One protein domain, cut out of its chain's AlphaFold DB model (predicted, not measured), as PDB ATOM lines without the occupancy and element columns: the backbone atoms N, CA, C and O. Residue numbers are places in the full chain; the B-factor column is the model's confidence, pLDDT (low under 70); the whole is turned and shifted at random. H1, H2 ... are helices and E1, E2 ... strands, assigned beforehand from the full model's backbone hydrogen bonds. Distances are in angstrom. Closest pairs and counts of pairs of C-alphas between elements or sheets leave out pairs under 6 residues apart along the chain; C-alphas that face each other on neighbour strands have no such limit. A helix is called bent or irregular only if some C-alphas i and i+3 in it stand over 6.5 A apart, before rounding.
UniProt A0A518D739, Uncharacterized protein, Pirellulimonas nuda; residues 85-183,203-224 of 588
ATOM      1  N   GLU A  85      20.860  -3.193  51.012       90.38
ATOM      2  CA  GLU A  85      21.679  -4.380  50.802       90.38
ATOM      3  C   GLU A  85      22.071  -4.554  49.323       90.38
ATOM      4  O   GLU A  85      23.248  -4.737  49.020       90.38
ATOM      5  N   GLU A  86      21.118  -4.427  48.395       91.69
ATOM      6  CA  GLU A  86      21.387  -4.463  46.950       91.69
ATOM      7  C   GLU A  86      22.291  -3.308  46.496       91.69
ATOM      8  O   GLU A  86      23.182  -3.531  45.677       91.69
ATOM      9  N   GLN A  87      22.132  -2.111  47.070       91.62
ATOM     10  CA  GLN A  87      23.017  -0.976  46.800       91.62
ATOM     11  C   GLN A  87      24.455  -1.290  47.221       91.62
ATOM     12  O   GLN A  87      25.380  -1.096  46.440       91.62
ATOM     13  N   ARG A  88      24.654  -1.876  48.409       92.00
ATOM     14  CA  ARG A  88      25.982  -2.312  48.866       92.00
ATOM     15  C   ARG A  88      26.609  -3.339  47.916       92.00
ATOM     16  O   ARG A  88      27.821  -3.326  47.690       92.00
ATOM     17  N   TYR A  89      25.797  -4.233  47.349       95.19
ATOM     18  CA  TYR A  89      26.253  -5.199  46.348       95.19
ATOM     19  C   TYR A  89      26.713  -4.513  45.056       95.19
ATOM     20  O   TYR A  89      27.777  -4.857  44.531       95.19
ATOM     21  N   ALA A  90      25.954  -3.526  44.579       94.44
ATOM     22  CA  ALA A  90      26.293  -2.733  43.402       94.44
ATOM     23  C   ALA A  90      27.546  -1.866  43.619       94.44
ATOM     24  O   ALA A  90      28.450  -1.882  42.781       94.44
ATOM     25  N   ASP A  91      27.662  -1.196  44.769       92.50
ATOM     26  CA  ASP A  91      28.797  -0.329  45.112       92.50
ATOM     27  C   ASP A  91      30.120  -1.104  45.105       92.50
ATOM     28  O   ASP A  91      31.141  -0.627  44.604       92.50
ATOM     29  N   ARG A  92      30.114  -2.353  45.590       93.75
ATOM     30  CA  ARG A  92      31.304  -3.210  45.530       93.75
ATOM     31  C   ARG A  92      31.729  -3.510  44.093       93.75
ATOM     32  O   ARG A  92      32.922  -3.456  43.785       93.75
ATOM     33  N   ALA A  93      30.782  -3.825  43.211       94.44
ATOM     34  CA  ALA A  93      31.078  -4.037  41.796       94.44
ATOM     35  C   ALA A  93      31.597  -2.750  41.136       94.44
ATOM     36  O   ALA A  93      32.571  -2.804  40.381       94.44
ATOM     37  N   PHE A  94      31.036  -1.594  41.495       93.12
ATOM     38  CA  PHE A  94      31.499  -0.297  41.015       93.12
ATOM     39  C   PHE A  94      32.939  -0.006  41.449       93.12
ATOM     40  O   PHE A  94      33.780   0.330  40.617       93.12
ATOM     41  N   HIS A  95      33.270  -0.210  42.724       91.00
ATOM     42  CA  HIS A  95      34.618   0.030  43.235       91.00
ATOM     43  C   HIS A  95      35.666  -0.929  42.659       91.00
ATOM     44  O   HIS A  95      36.781  -0.504  42.348       91.00
ATOM     45  N   LEU A  96      35.328  -2.212  42.496       92.00
ATOM     46  CA  LEU A  96      36.290  -3.228  42.058       92.00
ATOM     47  C   LEU A  96      36.408  -3.329  40.543       92.00
ATOM     48  O   LEU A  96      37.512  -3.479  40.026       92.00
ATOM     49  N   LEU A  97      35.292  -3.251  39.823       92.94
ATOM     50  CA  LEU A  97      35.244  -3.455  38.375       92.94
ATOM     51  C   LEU A  97      35.080  -2.146  37.598       92.94
ATOM     52  O   LEU A  97      35.308  -2.128  36.393       92.94
ATOM     53  N   GLY A  98      34.696  -1.048  38.256       92.19
ATOM     54  CA  GLY A  98      34.305   0.189  37.576       92.19
ATOM     55  C   GLY A  98      32.947   0.089  36.872       92.19
ATOM     56  O   GLY A  98      32.651   0.927  36.019       92.19
ATOM     57  N   LEU A  99      32.156  -0.943  37.186       94.12
ATOM     58  CA  LEU A  99      30.867  -1.239  36.565       94.12
ATOM     59  C   LEU A  99      29.734  -0.934  37.543       94.12
ATOM     60  O   LEU A  99      29.691  -1.503  38.631       94.12
ATOM     61  N   GLU A 100      28.811  -0.075  37.136       93.44
ATOM     62  CA  GLU A 100      27.541   0.123  37.830       93.44
ATOM     63  C   GLU A 100      26.585  -0.986  37.389       93.44
ATOM     64  O   GLU A 100      26.360  -1.181  36.188       93.44
ATOM     65  N   VAL A 101      26.080  -1.756  38.352       96.19
ATOM     66  CA  VAL A 101      25.281  -2.958  38.095       96.19
ATOM     67  C   VAL A 101      23.947  -2.913  38.820       96.19
ATOM     68  O   VAL A 101      23.849  -2.430  39.941       96.19
ATOM     69  N   GLU A 102      22.932  -3.486  38.189       95.88
ATOM     70  CA  GLU A 102      21.562  -3.530  38.686       95.88
ATOM     71  C   GLU A 102      20.975  -4.938  38.563       95.88
ATOM     72  O   GLU A 102      21.491  -5.818  37.865       95.88
ATOM     73  N   LYS A 103      19.851  -5.168  39.239       96.94
ATOM     74  CA  LYS A 103      19.082  -6.404  39.096       96.94
ATOM     75  C   LYS A 103      18.477  -6.490  37.692       96.94
ATOM     76  O   LYS A 103      17.995  -5.496  37.162       96.94
ATOM     77  N   LEU A 104      18.468  -7.692  37.115       96.19
ATOM     78  CA  LEU A 104      17.773  -7.931  35.848       96.19
ATOM     79  C   LEU A 104      16.271  -7.689  36.001       96.19
ATOM     80  O   LEU A 104      15.666  -8.132  36.985       96.19
ATOM     81  N   SER A 105      15.660  -7.085  34.984       94.06
ATOM     82  CA  SER A 105      14.203  -7.076  34.852       94.06
ATOM     83  C   SER A 105      13.659  -8.500  34.650       94.06
ATOM     84  O   SER A 105      14.404  -9.447  34.362       94.06
ATOM     85  N   ALA A 106      12.342  -8.685  34.786       94.38
ATOM     86  CA  ALA A 106      11.718  -9.987  34.533       94.38
ATOM     87  C   ALA A 106      11.985 -10.476  33.095       94.38
ATOM     88  O   ALA A 106      12.309 -11.648  32.887       94.38
ATOM     89  N   GLU A 107      11.929  -9.559  32.127       93.38
ATOM     90  CA  GLU A 107      12.186  -9.827  30.710       93.38
ATOM     91  C   GLU A 107      13.651 -10.192  30.454       93.38
ATOM     92  O   GLU A 107      13.942 -11.175  29.769       93.38
ATOM     93  N   GLU A 108      14.591  -9.451  31.044       95.50
ATOM     94  CA  GLU A 108      16.023  -9.742  30.938       95.50
ATOM     95  C   GLU A 108      16.379 -11.074  31.612       95.50
ATOM     96  O   GLU A 108      17.181 -11.845  31.083       95.50
ATOM     97  N   SER A 109      15.750 -11.395  32.745       96.31
ATOM     98  CA  SER A 109      15.914 -12.691  33.408       96.31
ATOM     99  C   SER A 109      15.431 -13.841  32.523       96.31
ATOM    100  O   SER A 109      16.116 -14.859  32.398       96.31
ATOM    101  N   GLU A 110      14.269 -13.696  31.879       95.62
ATOM    102  CA  GLU A 110      13.748 -14.694  30.942       95.62
ATOM    103  C   GLU A 110      14.659 -14.844  29.717       95.62
ATOM    104  O   GLU A 110      14.955 -15.960  29.287       95.62
ATOM    105  N   ARG A 111      15.161 -13.723  29.195       93.94
ATOM    106  CA  ARG A 111      16.113 -13.660  28.083       93.94
ATOM    107  C   ARG A 111      17.401 -14.429  28.390       93.94
ATOM    108  O   ARG A 111      17.800 -15.292  27.612       93.94
ATOM    109  N   VAL A 112      17.998 -14.205  29.560       96.25
ATOM    110  CA  VAL A 112      19.189 -14.940  30.018       96.25
ATOM    111  C   VAL A 112      18.892 -16.436  30.189       96.25
ATOM    112  O   VAL A 112      19.681 -17.278  29.757       96.25
ATOM    113  N   LYS A 113      17.722 -16.797  30.731       96.62
ATOM    114  CA  LYS A 113      17.301 -18.202  30.879       96.62
ATOM    115  C   LYS A 113      17.101 -18.914  29.538       96.62
ATOM    116  O   LYS A 113      17.439 -20.092  29.436       96.62
ATOM    117  N   LYS A 114      16.615 -18.222  28.499       96.25
ATOM    118  CA  LYS A 114      16.483 -18.772  27.131       96.25
ATOM    119  C   LYS A 114      17.827 -19.189  26.525       96.25
ATOM    120  O   LYS A 114      17.855 -20.096  25.698       96.25
ATOM    121  N   LEU A 115      18.932 -18.592  26.976       95.12
ATOM    122  CA  LEU A 115      20.297 -18.975  26.595       95.12
ATOM    123  C   LEU A 115      20.863 -20.141  27.426       95.12
ATOM    124  O   LEU A 115      22.026 -20.502  27.267       95.12
ATOM    125  N   GLY A 116      20.070 -20.730  28.329       96.38
ATOM    126  CA  GLY A 116      20.514 -21.798  29.229       96.38
ATOM    127  C   GLY A 116      21.347 -21.306  30.420       96.38
ATOM    128  O   GLY A 116      21.992 -22.112  31.092       96.38
ATOM    129  N   LEU A 117      21.346 -19.999  30.693       96.81
ATOM    130  CA  LEU A 117      22.082 -19.384  31.796       96.81
ATOM    131  C   LEU A 117      21.184 -19.227  33.034       96.81
ATOM    132  O   LEU A 117      19.963 -19.108  32.936       96.81
ATOM    133  N   LYS A 118      21.786 -19.245  34.227       95.38
ATOM    134  CA  LYS A 118      21.043 -19.291  35.503       95.38
ATOM    135  C   LYS A 118      20.499 -17.933  35.964       95.38
ATOM    136  O   LYS A 118      19.556 -17.906  36.751       95.38
ATOM    137  N   GLY A 119      21.083 -16.835  35.495       96.81
ATOM    138  CA  GLY A 119      20.751 -15.469  35.891       96.81
ATOM    139  C   GLY A 119      21.882 -14.511  35.523       96.81
ATOM    140  O   GLY A 119      22.717 -14.846  34.683       96.81
ATOM    141  N   GLY A 120      21.887 -13.330  36.136       97.44
ATOM    142  CA  GLY A 120      22.899 -12.307  35.898       97.44
ATOM    143  C   GLY A 120      22.559 -10.986  36.580       97.44
ATOM    144  O   GLY A 120      21.630 -10.915  37.386       97.44
ATOM    145  N   VAL A 121      23.305  -9.945  36.230       97.88
ATOM    146  CA  VAL A 121      23.032  -8.544  36.590       97.88
ATOM    147  C   VAL A 121      23.141  -7.666  35.344       97.88
ATOM    148  O   VAL A 121      23.885  -7.998  34.421       97.88
ATOM    149  N   ARG A 122      22.399  -6.562  35.290       96.94
ATOM    150  CA  ARG A 122      22.443  -5.595  34.186       96.94
ATOM    151  C   ARG A 122      23.586  -4.618  34.425       96.94
ATOM    152  O   ARG A 122      23.740  -4.144  35.543       96.94
ATOM    153  N   ILE A 123      24.371  -4.295  33.404       96.25
ATOM    154  CA  ILE A 123      25.388  -3.240  33.474       96.25
ATOM    155  C   ILE A 123      24.710  -1.918  33.114       96.25
ATOM    156  O   ILE A 123      24.425  -1.662  31.946       96.25
ATOM    157  N   ALA A 124      24.426  -1.089  34.114       92.06
ATOM    158  CA  ALA A 124      23.768   0.202  33.932       92.06
ATOM    159  C   ALA A 124      24.727   1.246  33.345       92.06
ATOM    160  O   ALA A 124      24.371   1.997  32.437       92.06
ATOM    161  N   SER A 125      25.972   1.241  33.827       87.44
ATOM    162  CA  SER A 125      27.007   2.178  33.405       87.44
ATOM    163  C   SER A 125      28.391   1.542  33.445       87.44
ATOM    164  O   SER A 125      28.793   0.910  34.424       87.44
ATOM    165  N   ASN A 126      29.163   1.768  32.388       84.50
ATOM    166  CA  ASN A 126      30.591   1.482  32.323       84.50
ATOM    167  C   ASN A 126      31.456   2.738  32.572       84.50
ATOM    168  O   ASN A 126      32.645   2.739  32.263       84.50
ATOM    169  N   ALA A 127      30.886   3.818  33.122       72.31
ATOM    170  CA  ALA A 127      31.554   5.117  33.262       72.31
ATOM    171  C   ALA A 127      32.307   5.314  34.592       72.31
ATOM    172  O   ALA A 127      32.606   6.450  34.965       72.31
ATOM    173  N   GLY A 128      32.624   4.240  35.324       68.88
ATOM    174  CA  GLY A 128      33.401   4.345  36.558       68.88
ATOM    175  C   GLY A 128      34.746   5.063  36.336       68.88
ATOM    176  O   GLY A 128      35.329   4.946  35.253       68.88
ATOM    177  N   PRO A 129      35.286   5.766  37.353       56.44
ATOM    178  CA  PRO A 129      36.464   6.639  37.227       56.44
ATOM    179  C   PRO A 129      37.715   5.937  36.669       56.44
ATOM    180  O   PRO A 129      38.599   6.591  36.124       56.44
ATOM    181  N   ASN A 130      37.755   4.602  36.744       60.47
ATOM    182  CA  ASN A 130      38.851   3.764  36.263       60.47
ATOM    183  C   ASN A 130      38.458   2.826  35.099       60.47
ATOM    184  O   ASN A 130      39.263   1.983  34.713       60.47
ATOM    185  N   ASN A 131      37.234   2.900  34.559       55.50
ATOM    186  CA  ASN A 131      36.706   1.842  33.685       55.50
ATOM    187  C   ASN A 131      37.047   2.013  32.194       55.50
ATOM    188  O   ASN A 131      37.265   1.016  31.503       55.50
ATOM    189  N   ALA A 132      37.229   3.248  31.703       53.00
ATOM    190  CA  ALA A 132      37.621   3.498  30.305       53.00
ATOM    191  C   ALA A 132      38.908   2.751  29.882       53.00
ATOM    192  O   ALA A 132      39.146   2.541  28.694       53.00
ATOM    193  N   THR A 133      39.726   2.312  30.845       55.72
ATOM    194  CA  THR A 133      40.950   1.533  30.624       55.72
ATOM    195  C   THR A 133      40.830   0.042  30.953       55.72
ATOM    196  O   THR A 133      41.700  -0.722  30.539       55.72
ATOM    197  N   ARG A 134      39.793  -0.411  31.677       69.31
ATOM    198  CA  ARG A 134      39.754  -1.770  32.258       69.31
ATOM    199  C   ARG A 134      38.860  -2.753  31.517       69.31
ATOM    200  O   ARG A 134      39.206  -3.933  31.463       69.31
ATOM    201  N   ALA A 135      37.759  -2.291  30.932       83.00
ATOM    202  CA  ALA A 135      36.875  -3.138  30.137       83.00
ATOM    203  C   ALA A 135      36.207  -2.365  28.982       83.00
ATOM    204  O   ALA A 135      34.982  -2.309  28.903       83.00
ATOM    205  N   PRO A 136      36.986  -1.802  28.033       83.62
ATOM    206  CA  PRO A 136      36.450  -0.959  26.952       83.62
ATOM    207  C   PRO A 136      35.498  -1.700  26.001       83.62
ATOM    208  O   PRO A 136      34.794  -1.082  25.210       83.62
ATOM    209  N   TRP A 137      35.490  -3.034  26.053       90.81
ATOM    210  CA  TRP A 137      34.619  -3.882  25.248       90.81
ATOM    211  C   TRP A 137      33.220  -4.055  25.850       90.81
ATOM    212  O   TRP A 137      32.348  -4.565  25.151       90.81
ATOM    213  N   VAL A 138      33.003  -3.656  27.107       93.00
ATOM    214  CA  VAL A 138      31.727  -3.754  27.834       93.00
ATOM    215  C   VAL A 138      30.883  -2.521  27.552       93.00
ATOM    216  O   VAL A 138      31.404  -1.407  27.542       93.00
ATOM    217  N   GLN A 139      29.588  -2.711  27.332       92.81
ATOM    218  CA  GLN A 139      28.643  -1.656  26.972       92.81
ATOM    219  C   GLN A 139      27.538  -1.535  28.022       92.81
ATOM    220  O   GLN A 139      27.220  -2.492  28.730       92.81
ATOM    221  N   ASN A 140      26.936  -0.350  28.114       91.88
ATOM    222  CA  ASN A 140      25.734  -0.158  28.921       91.88
ATOM    223  C   ASN A 140      24.604  -1.026  28.345       91.88
ATOM    224  O   ASN A 140      24.428  -1.090  27.129       91.88
ATOM    225  N   GLY A 141      23.855  -1.701  29.214       93.38
ATOM    226  CA  GLY A 141      22.810  -2.657  28.844       93.38
ATOM    227  C   GLY A 141      23.290  -4.096  28.629       93.38
ATOM    228  O   GLY A 141      22.461  -4.985  28.430       93.38
ATOM    229  N   ASP A 142      24.597  -4.365  28.699       96.69
ATOM    230  CA  ASP A 142      25.110  -5.739  28.752       96.69
ATOM    231  C   ASP A 142      24.598  -6.467  30.003       96.69
ATOM    232  O   ASP A 142      24.493  -5.878  31.082       96.69
ATOM    233  N   LEU A 143      24.327  -7.770  29.889       97.56
ATOM    234  CA  LEU A 143      23.927  -8.595  31.033       97.56
ATOM    235  C   LEU A 143      25.123  -9.431  31.491       97.56
ATOM    236  O   LEU A 143      25.535 -10.361  30.799       97.56
ATOM    237  N   LEU A 144      25.699  -9.115  32.648       97.56
ATOM    238  CA  LEU A 144      26.800  -9.864  33.247       97.56
ATOM    239  C   LEU A 144      26.283 -11.187  33.820       97.56
ATOM    240  O   LEU A 144      25.538 -11.204  34.798       97.56
ATOM    241  N   VAL A 145      26.712 -12.297  33.222       97.75
ATOM    242  CA  VAL A 145      26.210 -13.650  33.532       97.75
ATOM    243  C   VAL A 145      27.270 -14.564  34.149       97.75
ATOM    244  O   VAL A 145      26.956 -15.645  34.649       97.75
ATOM    245  N   GLY A 146      28.540 -14.152  34.134       96.19
ATOM    246  CA  GLY A 146      29.627 -14.960  34.675       96.19
ATOM    247  C   GLY A 146      30.937 -14.202  34.850       96.19
ATOM    248  O   GLY A 146      31.293 -13.335  34.048       96.19
ATOM    249  N   LEU A 147      31.682 -14.603  35.875       93.69
ATOM    250  CA  LEU A 147      33.042 -14.161  36.155       93.69
ATOM    251  C   LEU A 147      33.920 -15.395  36.420       93.69
ATOM    252  O   LEU A 147      33.672 -16.209  37.306       93.69
ATOM    253  N   HIS A 148      34.956 -15.538  35.608       92.69
ATOM    254  CA  HIS A 148      35.862 -16.673  35.519       92.69
ATOM    255  C   HIS A 148      35.124 -18.005  35.283       92.69
ATOM    256  O   HIS A 148      34.527 -18.195  34.227       92.69
ATOM    257  N   ALA A 149      35.168 -18.941  36.228       91.56
ATOM    258  CA  ALA A 149      34.438 -20.206  36.162       91.56
ATOM    259  C   ALA A 149      33.122 -20.162  36.962       91.56
ATOM    260  O   ALA A 149      32.421 -21.173  37.040       91.56
ATOM    261  N   SER A 150      32.787 -19.009  37.551       95.00
ATOM    262  CA  SER A 150      31.638 -18.842  38.434       95.00
ATOM    263  C   SER A 150      30.475 -18.159  37.704       95.00
ATOM    264  O   SER A 150      30.636 -17.040  37.204       95.00
ATOM    265  N   PRO A 151      29.294 -18.800  37.628       96.25
ATOM    266  CA  PRO A 151      28.094 -18.144  37.127       96.25
ATOM    267  C   PRO A 151      27.636 -17.064  38.113       96.25
ATOM    268  O   PRO A 151      27.744 -17.249  39.322       96.25
ATOM    269  N   ILE A 152      27.086 -15.969  37.594       97.56
ATOM    270  CA  ILE A 152      26.446 -14.925  38.398       97.56
ATOM    271  C   ILE A 152      24.941 -15.087  38.237       97.56
ATOM    272  O   ILE A 152      24.448 -14.990  37.119       97.56
ATOM    273  N   THR A 153      24.196 -15.351  39.316       97.06
ATOM    274  CA  THR A 153      22.725 -15.434  39.231       97.06
ATOM    275  C   THR A 153      22.014 -14.154  39.670       97.06
ATOM    276  O   THR A 153      20.863 -13.946  39.283       97.06
ATOM    277  N   GLY A 154      22.711 -13.262  40.384       97.06
ATOM    278  CA  GLY A 154      22.223 -11.948  40.802       97.06
ATOM    279  C   GLY A 154      23.285 -11.120  41.538       97.06
ATOM    280  O   GLY A 154      24.450 -11.513  41.610       97.06
ATOM    281  N   LEU A 155      22.874  -9.980  42.108       96.62
ATOM    282  CA  LEU A 155      23.764  -9.029  42.799       96.62
ATOM    283  C   LEU A 155      24.518  -9.658  43.981       96.62
ATOM    284  O   LEU A 155      25.707  -9.404  44.156       96.62
ATOM    285  N   LYS A 156      23.848 -10.515  44.759       96.62
ATOM    286  CA  LYS A 156      24.453 -11.196  45.910       96.62
ATOM    287  C   LYS A 156      25.596 -12.130  45.499       96.62
ATOM    288  O   LYS A 156      26.677 -12.041  46.068       96.62
ATOM    289  N   ASP A 157      25.392 -12.962  44.478       96.75
ATOM    290  CA  ASP A 157      26.435 -13.862  43.962       96.75
ATOM    291  C   ASP A 157      27.653 -13.082  43.458       96.75
ATOM    292  O   ASP A 157      28.795 -13.483  43.678       96.75
ATOM    293  N   LEU A 158      27.409 -11.954  42.782       96.19
ATOM    294  CA  LEU A 158      28.471 -11.065  42.325       96.19
ATOM    295  C   LEU A 158      29.246 -10.481  43.510       96.19
ATOM    296  O   LEU A 158      30.475 -10.499  43.500       96.19
ATOM    297  N   TYR A 159      28.542 -10.007  44.537       95.81
ATOM    298  CA  TYR A 159      29.153  -9.483  45.755       95.81
ATOM    299  C   TYR A 159      29.998 -10.534  46.487       95.81
ATOM    300  O   TYR A 159      31.127 -10.237  46.881       95.81
ATOM    301  N   GLU A 160      29.479 -11.753  46.648       95.25
ATOM    302  CA  GLU A 160      30.190 -12.864  47.288       95.25
ATOM    303  C   GLU A 160      31.437 -13.256  46.492       95.25
ATOM    304  O   GLU A 160      32.516 -13.399  47.064       95.25
ATOM    305  N   LEU A 161      31.324 -13.355  45.162       95.19
ATOM    306  CA  LEU A 161      32.456 -13.680  44.302       95.19
ATOM    307  C   LEU A 161      33.556 -12.616  44.382       95.19
ATOM    308  O   LEU A 161      34.728 -12.959  44.511       95.19
ATOM    309  N   LEU A 162      33.178 -11.338  44.341       94.50
ATOM    310  CA  LEU A 162      34.091 -10.203  44.481       94.50
ATOM    311  C   LEU A 162      34.655 -10.042  45.904       94.50
ATOM    312  O   LEU A 162      35.598  -9.277  46.113       94.50
ATOM    313  N   GLY A 163      34.074 -10.739  46.879       93.62
ATOM    314  CA  GLY A 163      34.523 -10.772  48.265       93.62
ATOM    315  C   GLY A 163      35.495 -11.893  48.603       93.62
ATOM    316  O   GLY A 163      35.949 -11.940  49.742       93.62
ATOM    317  N   ARG A 164      35.822 -12.777  47.656       94.31
ATOM    318  CA  ARG A 164      36.769 -13.867  47.905       94.31
ATOM    319  C   ARG A 164      38.174 -13.335  48.182       94.31
ATOM    320  O   ARG A 164      38.623 -12.366  47.567       94.31
ATOM    321  N   ASP A 165      38.865 -14.003  49.095       93.75
ATOM    322  CA  ASP A 165      40.267 -13.777  49.453       93.75
ATOM    323  C   ASP A 165      41.224 -14.145  48.309       93.75
ATOM    324  O   ASP A 165      42.220 -13.459  48.085       93.75
ATOM    325  N   ASP A 166      40.869 -15.155  47.519       92.62
ATOM    326  CA  ASP A 166      41.617 -15.613  46.346       92.62
ATOM    327  C   ASP A 166      41.313 -14.838  45.048       92.62
ATOM    328  O   ASP A 166      41.797 -15.205  43.976       92.62
ATOM    329  N   LEU A 167      40.557 -13.729  45.101       91.19
ATOM    330  CA  LEU A 167      40.184 -12.961  43.902       91.19
ATOM    331  C   LEU A 167      41.408 -12.509  43.080       91.19
ATOM    332  O   LEU A 167      41.343 -12.419  41.852       91.19
ATOM    333  N   GLN A 168      42.536 -12.248  43.750       89.25
ATOM    334  CA  GLN A 168      43.793 -11.860  43.105       89.25
ATOM    335  C   GLN A 168      44.395 -12.969  42.230       89.25
ATOM    336  O   GLN A 168      45.017 -12.663  41.211       89.25
ATOM    337  N   GLU A 169      44.173 -14.243  42.560       91.75
ATOM    338  CA  GLU A 169      44.688 -15.378  41.783       91.75
ATOM    339  C   GLU A 169      44.033 -15.478  40.398       91.75
ATOM    340  O   GLU A 169      44.575 -16.091  39.477       91.75
ATOM    341  N   TYR A 170      42.884 -14.821  40.221       89.12
ATOM    342  CA  TYR A 170      42.125 -14.819  38.977       89.12
ATOM    343  C   TYR A 170      42.426 -13.624  38.068       89.12
ATOM    344  O   TYR A 170      41.704 -13.441  37.090       89.12
ATOM    345  N   GLN A 171      43.452 -12.806  38.337       88.06
ATOM    346  CA  GLN A 171      43.778 -11.654  37.490       88.06
ATOM    347  C   GLN A 171      44.601 -12.038  36.239       88.06
ATOM    348  O   GLN A 171      45.663 -12.648  36.366       88.06
ATOM    349  N   PRO A 172      44.187 -11.632  35.017       92.19
ATOM    350  CA  PRO A 172      42.931 -10.957  34.674       92.19
ATOM    351  C   PRO A 172      41.715 -11.889  34.687       92.19
ATOM    352  O   PRO A 172      41.748 -12.980  34.104       92.19
ATOM    353  N   MET A 173      40.603 -11.399  35.243       93.56
ATOM    354  CA  MET A 173      39.373 -12.177  35.351       93.56
ATOM    355  C   MET A 173      38.703 -12.272  33.988       93.56
ATOM    356  O   MET A 173      38.508 -11.266  33.303       93.56
ATOM    357  N   LYS A 174      38.331 -13.486  33.585       96.25
ATOM    358  CA  LYS A 174      37.507 -13.686  32.392       96.25
ATOM    359  C   LYS A 174      36.076 -13.277  32.726       96.25
ATOM    360  O   LYS A 174      35.556 -13.709  33.739       96.25
ATOM    361  N   MET A 175      35.438 -12.458  31.911       96.12
ATOM    362  CA  MET A 175      34.068 -12.000  32.129       96.12
ATOM    363  C   MET A 175      33.199 -12.424  30.954       96.12
ATOM    364  O   MET A 175      33.676 -12.416  29.819       96.12
ATOM    365  N   TYR A 176      31.950 -12.790  31.231       97.31
ATOM    366  CA  TYR A 176      30.968 -13.203  30.232       97.31
ATOM    367  C   TYR A 176      29.747 -12.300  30.327       97.31
ATOM    368  O   TYR A 176      29.127 -12.207  31.390       97.31
ATOM    369  N   VAL A 177      29.400 -11.658  29.216       97.44
ATOM    370  CA  VAL A 177      28.209 -10.817  29.107       97.44
ATOM    371  C   VAL A 177      27.316 -11.310  27.980       97.44
ATOM    372  O   VAL A 177      27.802 -11.808  26.967       97.44
ATOM    373  N   VAL A 178      26.010 -11.163  28.150       97.38
ATOM    374  CA  VAL A 178      25.033 -11.321  27.075       97.38
ATOM    375  C   VAL A 178      24.758  -9.942  26.496       97.38
ATOM    376  O   VAL A 178      24.314  -9.048  27.217       97.38
ATOM    377  N   ARG A 179      24.998  -9.781  25.195       96.19
ATOM    378  CA  ARG A 179      24.737  -8.544  24.459       96.19
ATOM    379  C   ARG A 179      23.646  -8.768  23.425       96.19
ATOM    380  O   ARG A 179      23.620  -9.800  22.757       96.19
ATOM    381  N   ARG A 180      22.758  -7.780  23.275       92.38
ATOM    382  CA  ARG A 180      21.909  -7.688  22.083       92.38
ATOM    383  C   ARG A 180      22.732  -6.965  21.018       92.38
ATOM    384  O   ARG A 180      23.157  -5.845  21.300       92.38
ATOM    385  N   PRO A 181      23.012  -7.563  19.851       83.12
ATOM    386  CA  PRO A 181      23.680  -6.843  18.778       83.12
ATOM    387  C   PRO A 181      22.858  -5.596  18.471       83.12
ATOM    388  O   PRO A 181      21.678  -5.729  18.136       83.12
ATOM    389  N   HIS A 182      23.457  -4.413  18.626       71.25
ATOM    390  CA  HIS A 182      22.818  -3.166  18.222       71.25
ATOM    391  C   HIS A 182      22.507  -3.289  16.734       71.25
ATOM    392  O   HIS A 182      23.414  -3.326  15.898       71.25
ATOM    393  N   THR A 183      21.229  -3.417  16.395       61.19
ATOM    394  CA  THR A 183      20.810  -3.201  15.021       61.19
ATOM    395  C   THR A 183      20.872  -1.698  14.787       61.19
ATOM    396  O   THR A 183      20.351  -0.940  15.596       61.19
ATOM    397  N   ASP A 203      20.646 -12.815  20.725       94.00
ATOM    398  CA  ASP A 203      21.570 -12.518  21.809       94.00
ATOM    399  C   ASP A 203      22.866 -13.311  21.665       94.00
ATOM    400  O   ASP A 203      22.845 -14.512  21.381       94.00
ATOM    401  N   GLU A 204      23.987 -12.643  21.916       95.06
ATOM    402  CA  GLU A 204      25.316 -13.232  21.821       95.06
ATOM    403  C   GLU A 204      26.012 -13.197  23.181       95.06
ATOM    404  O   GLU A 204      25.969 -12.195  23.900       95.06
ATOM    405  N   VAL A 205      26.674 -14.302  23.534       95.88
ATOM    406  CA  VAL A 205      27.544 -14.360  24.712       95.88
ATOM    407  C   VAL A 205      28.933 -13.898  24.298       95.88
ATOM    408  O   VAL A 205      29.647 -14.591  23.573       95.88
ATOM    409  N   ILE A 206      29.329 -12.731  24.786       95.75
ATOM    410  CA  ILE A 206      30.650 -12.152  24.565       95.75
ATOM    411  C   ILE A 206      31.500 -12.450  25.795       95.75
ATOM    412  O   ILE A 206      31.048 -12.311  26.932       95.75
ATOM    413  N   SER A 207      32.752 -12.852  25.575       96.06
ATOM    414  CA  SER A 207      33.717 -13.000  26.660       96.06
ATOM    415  C   SER A 207      34.902 -12.069  26.471       96.06
ATOM    416  O   SER A 207      35.380 -11.877  25.354       96.06
ATOM    417  N   GLY A 208      35.403 -11.530  27.573       94.50
ATOM    418  CA  GLY A 208      36.604 -10.710  27.584       94.50
ATOM    419  C   GLY A 208      37.316 -10.797  28.923       94.50
ATOM    420  O   GLY A 208      37.032 -11.673  29.740       94.50
ATOM    421  N   ARG A 209      38.294  -9.922  29.132       94.44
ATOM    422  CA  ARG A 209      39.100  -9.879  30.355       94.44
ATOM    423  C   ARG A 209      38.924  -8.531  31.045       94.44
ATOM    424  O   ARG A 209      38.809  -7.518  30.356       94.44
ATOM    425  N   ILE A 210      38.900  -8.543  32.376       93.19
ATOM    426  CA  ILE A 210      38.837  -7.356  33.235       93.19
ATOM    427  C   ILE A 210      39.856  -7.484  34.372       93.19
ATOM    428  O   ILE A 210      40.110  -8.581  34.877       93.19
ATOM    429  N   TYR A 211      40.455  -6.360  34.758       92.31
ATOM    430  CA  TYR A 211      41.394  -6.270  35.875       92.31
ATOM    431  C   TYR A 211      40.693  -5.588  37.057       92.31
ATOM    432  O   TYR A 211      40.433  -4.386  36.966       92.31
ATOM    433  N   PRO A 212      40.359  -6.323  38.137       90.44
ATOM    434  CA  PRO A 212      39.867  -5.717  39.368       90.44
ATOM    435  C   PRO A 212      40.833  -4.661  39.904       90.44
ATOM    436  O   PRO A 212      42.051  -4.804  39.788       90.44
ATOM    437  N   ASP A 213      40.297  -3.618  40.530       89.69
ATOM    438  CA  ASP A 213      41.106  -2.652  41.262       89.69
ATOM    439  C   ASP A 213      41.741  -3.310  42.489       89.69
ATOM    440  O   ASP A 213      41.067  -3.566  43.486       89.69
ATOM    441  N   GLU A 214      43.044  -3.573  42.441       89.38
ATOM    442  CA  GLU A 214      43.743  -4.179  43.574       89.38
ATOM    443  C   GLU A 214      43.662  -3.306  44.835       89.38
ATOM    444  O   GLU A 214      43.446  -3.816  45.935       89.38
ATOM    445  N   LYS A 215      43.775  -1.981  44.679       89.56
ATOM    446  CA  LYS A 215      43.731  -1.054  45.813       89.56
ATOM    447  C   LYS A 215      42.329  -0.980  46.400       89.56
ATOM    448  O   LYS A 215      42.191  -1.006  47.620       89.56
ATOM    449  N   ALA A 216      41.295  -0.919  45.560       88.19
ATOM    450  CA  ALA A 216      39.922  -0.926  46.064       88.19
ATOM    451  C   ALA A 216      39.544  -2.289  46.676       88.19
ATOM    452  O   ALA A 216      38.810  -2.341  47.661       88.19
ATOM    453  N   TRP A 217      40.095  -3.396  46.168       89.94
ATOM    454  CA  TRP A 217      39.917  -4.720  46.772       89.94
ATOM    455  C   TRP A 217      40.506  -4.787  48.179       89.94
ATOM    456  O   TRP A 217      39.797  -5.127  49.123       89.94
ATOM    457  N   GLN A 218      41.755  -4.353  48.351       88.44
ATOM    458  CA  GLN A 218      42.377  -4.270  49.675       88.44
ATOM    459  C   GLN A 218      41.621  -3.315  50.613       88.44
ATOM    460  O   GLN A 218      41.499  -3.596  51.801       88.44
ATOM    461  N   ALA A 219      41.073  -2.213  50.093       87.75
ATOM    462  CA  ALA A 219      40.303  -1.257  50.889       87.75
ATOM    463  C   ALA A 219      38.929  -1.789  51.339       87.75
ATOM    464  O   ALA A 219      38.424  -1.354  52.370       87.75
ATOM    465  N   THR A 220      38.331  -2.729  50.599       85.38
ATOM    466  CA  THR A 220      37.010  -3.313  50.920       85.38
ATOM    467  C   THR A 220      37.094  -4.563  51.804       85.38
ATOM    468  O   THR A 220      36.086  -4.973  52.379       85.38
ATOM    469  N   GLN A 221      38.282  -5.157  51.969       84.88
ATOM    470  CA  GLN A 221      38.532  -6.308  52.852       84.88
ATOM    471  C   GLN A 221      38.152  -6.044  54.328       84.88
ATOM    472  O   GLN A 221      37.376  -6.823  54.883       84.88
ATOM    473  N   PRO A 222      38.561  -4.927  54.967       82.50
ATOM    474  CA  PRO A 222      38.181  -4.645  56.353       82.50
ATOM    475  C   PRO A 222      36.669  -4.491  56.553       82.50
ATOM    476  O   PRO A 222      36.160  -4.779  57.629       82.50
ATOM    477  N   GLU A 223      35.930  -4.049  55.532       75.56
ATOM    478  CA  GLU A 223      34.474  -3.875  55.603       75.56
ATOM    479  C   GLU A 223      33.719  -5.218  55.632       75.56
ATOM    480  O   GLU A 223      32.637  -5.317  56.219       75.56
ATOM    481  N   LEU A 224      34.294  -6.261  55.023       65.44
ATOM    482  CA  LEU A 224      33.790  -7.633  55.123       65.44
ATOM    483  C   LEU A 224      33.985  -8.197  56.530       65.44
ATOM    484  O   LEU A 224      33.072  -8.814  57.071       65.44
TER     485      LEU A 224
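This is residues 85 to 183 and 203 to 224 of the 588 residues of an uncharacterized protein of Pirellulimonas nuda (UniProt A0A518D739). A strongly twisted wall of five strands, E1 to E5, has H2 and H3 over one face, and H1 lies over its E1 edge, side by side with H3. H4 and H5 are off the sheet, beyond the end where E4 begins and E5 ends, and H5 packs on residues 92 to 96 of H1; the long link of residues 126 to 142 loops out on the side away from H3. The printed part has 121 residues, with five named helices and five named strands in the order H1 E1 H2 E2 E3 H3 H4 E4 E5 H5. The sheet's order is E1 E2 E3 E4 E5, all antiparallel, and the class is mixed, helices and strands. The whole is compact, with a radius of gyration of the C-alphas of 13.3 A and spans of 40 by 28 by 24 A.

H1, residues 85 to 97, is on the sheet at a height over the sheet of 8.8 A. It runs along E1, residues 100 to 103, at 27 degrees on the local plane; their closest C-alphas, Phe 94 and Glu 100, are 5.1 A apart. H2, residues 106 to 114, is on the sheet at a height of 9.7 A. E2, residues 121 to 125, is antiparallel to E1, with N 102 and O 122 2.8 A apart. E3, residues 143 to 147, forms a hairpin with E2; N 144 and O 121 are 2.8 A apart. H3, residues 155 to 162, is on the same face as H2. H3 touches H1 at a steep tilt of 40 degrees, the same way, with the closest C-alphas, Tyr 89 and Tyr 159, 5.2 A apart. H4, residues 165 to 170, is not on the sheet. E4, residues 173 to 179, is antiparallel to E3, with N 178 and O 143 2.8 A apart, and to E5, residues 204 to 210, with N 175 and O 208 2.8 A apart. H5, residues 214 to 224, touches residues 92 to 96 of H1 alone, at a shallow tilt of 24 degrees, opposite ways; the closest C-alphas are those of Leu 96 and Ala 216, 5.9 A. H4 and H5 are close but not clearly touching, with the C-alphas of Gln 168 and Glu 214 7.7 A apart. Every O i to N i+4 pair is within hydrogen-bond range in H1, H2 and H3, against 5 of 7 in H5 and 0 of 2 in H4, where 2 of 3 O i to N i+3 pairs are.

H1 starts at C-alpha 85, (21.679, -4.380, 50.802), and is 18.4 A long; H2 is 12.4 A. E4 and E5 are 18.6 A each, and E4 starts at C-alpha 173, (39.373, -12.177, 35.351). H5, 15.6 A, ends at C-alpha 224, (33.790, -7.633, 55.123). H4 is irregular, with C-alphas 165 and 168 7.5 A apart, and H5 only just, with C-alphas 219 and 222 6.8 A apart.

The C-alphas farthest apart are those of Thr 183 and Pro 222, 44.9 A. Residues 184 to 202 are not printed, and C-alphas 183 and 203 are 11.6 A apart across the cut. Of the links printed whole, E2 to E3 is long. Mean pLDDT of the printed part is 90.5; residues 128 to 134, 183 and 224 are under 70.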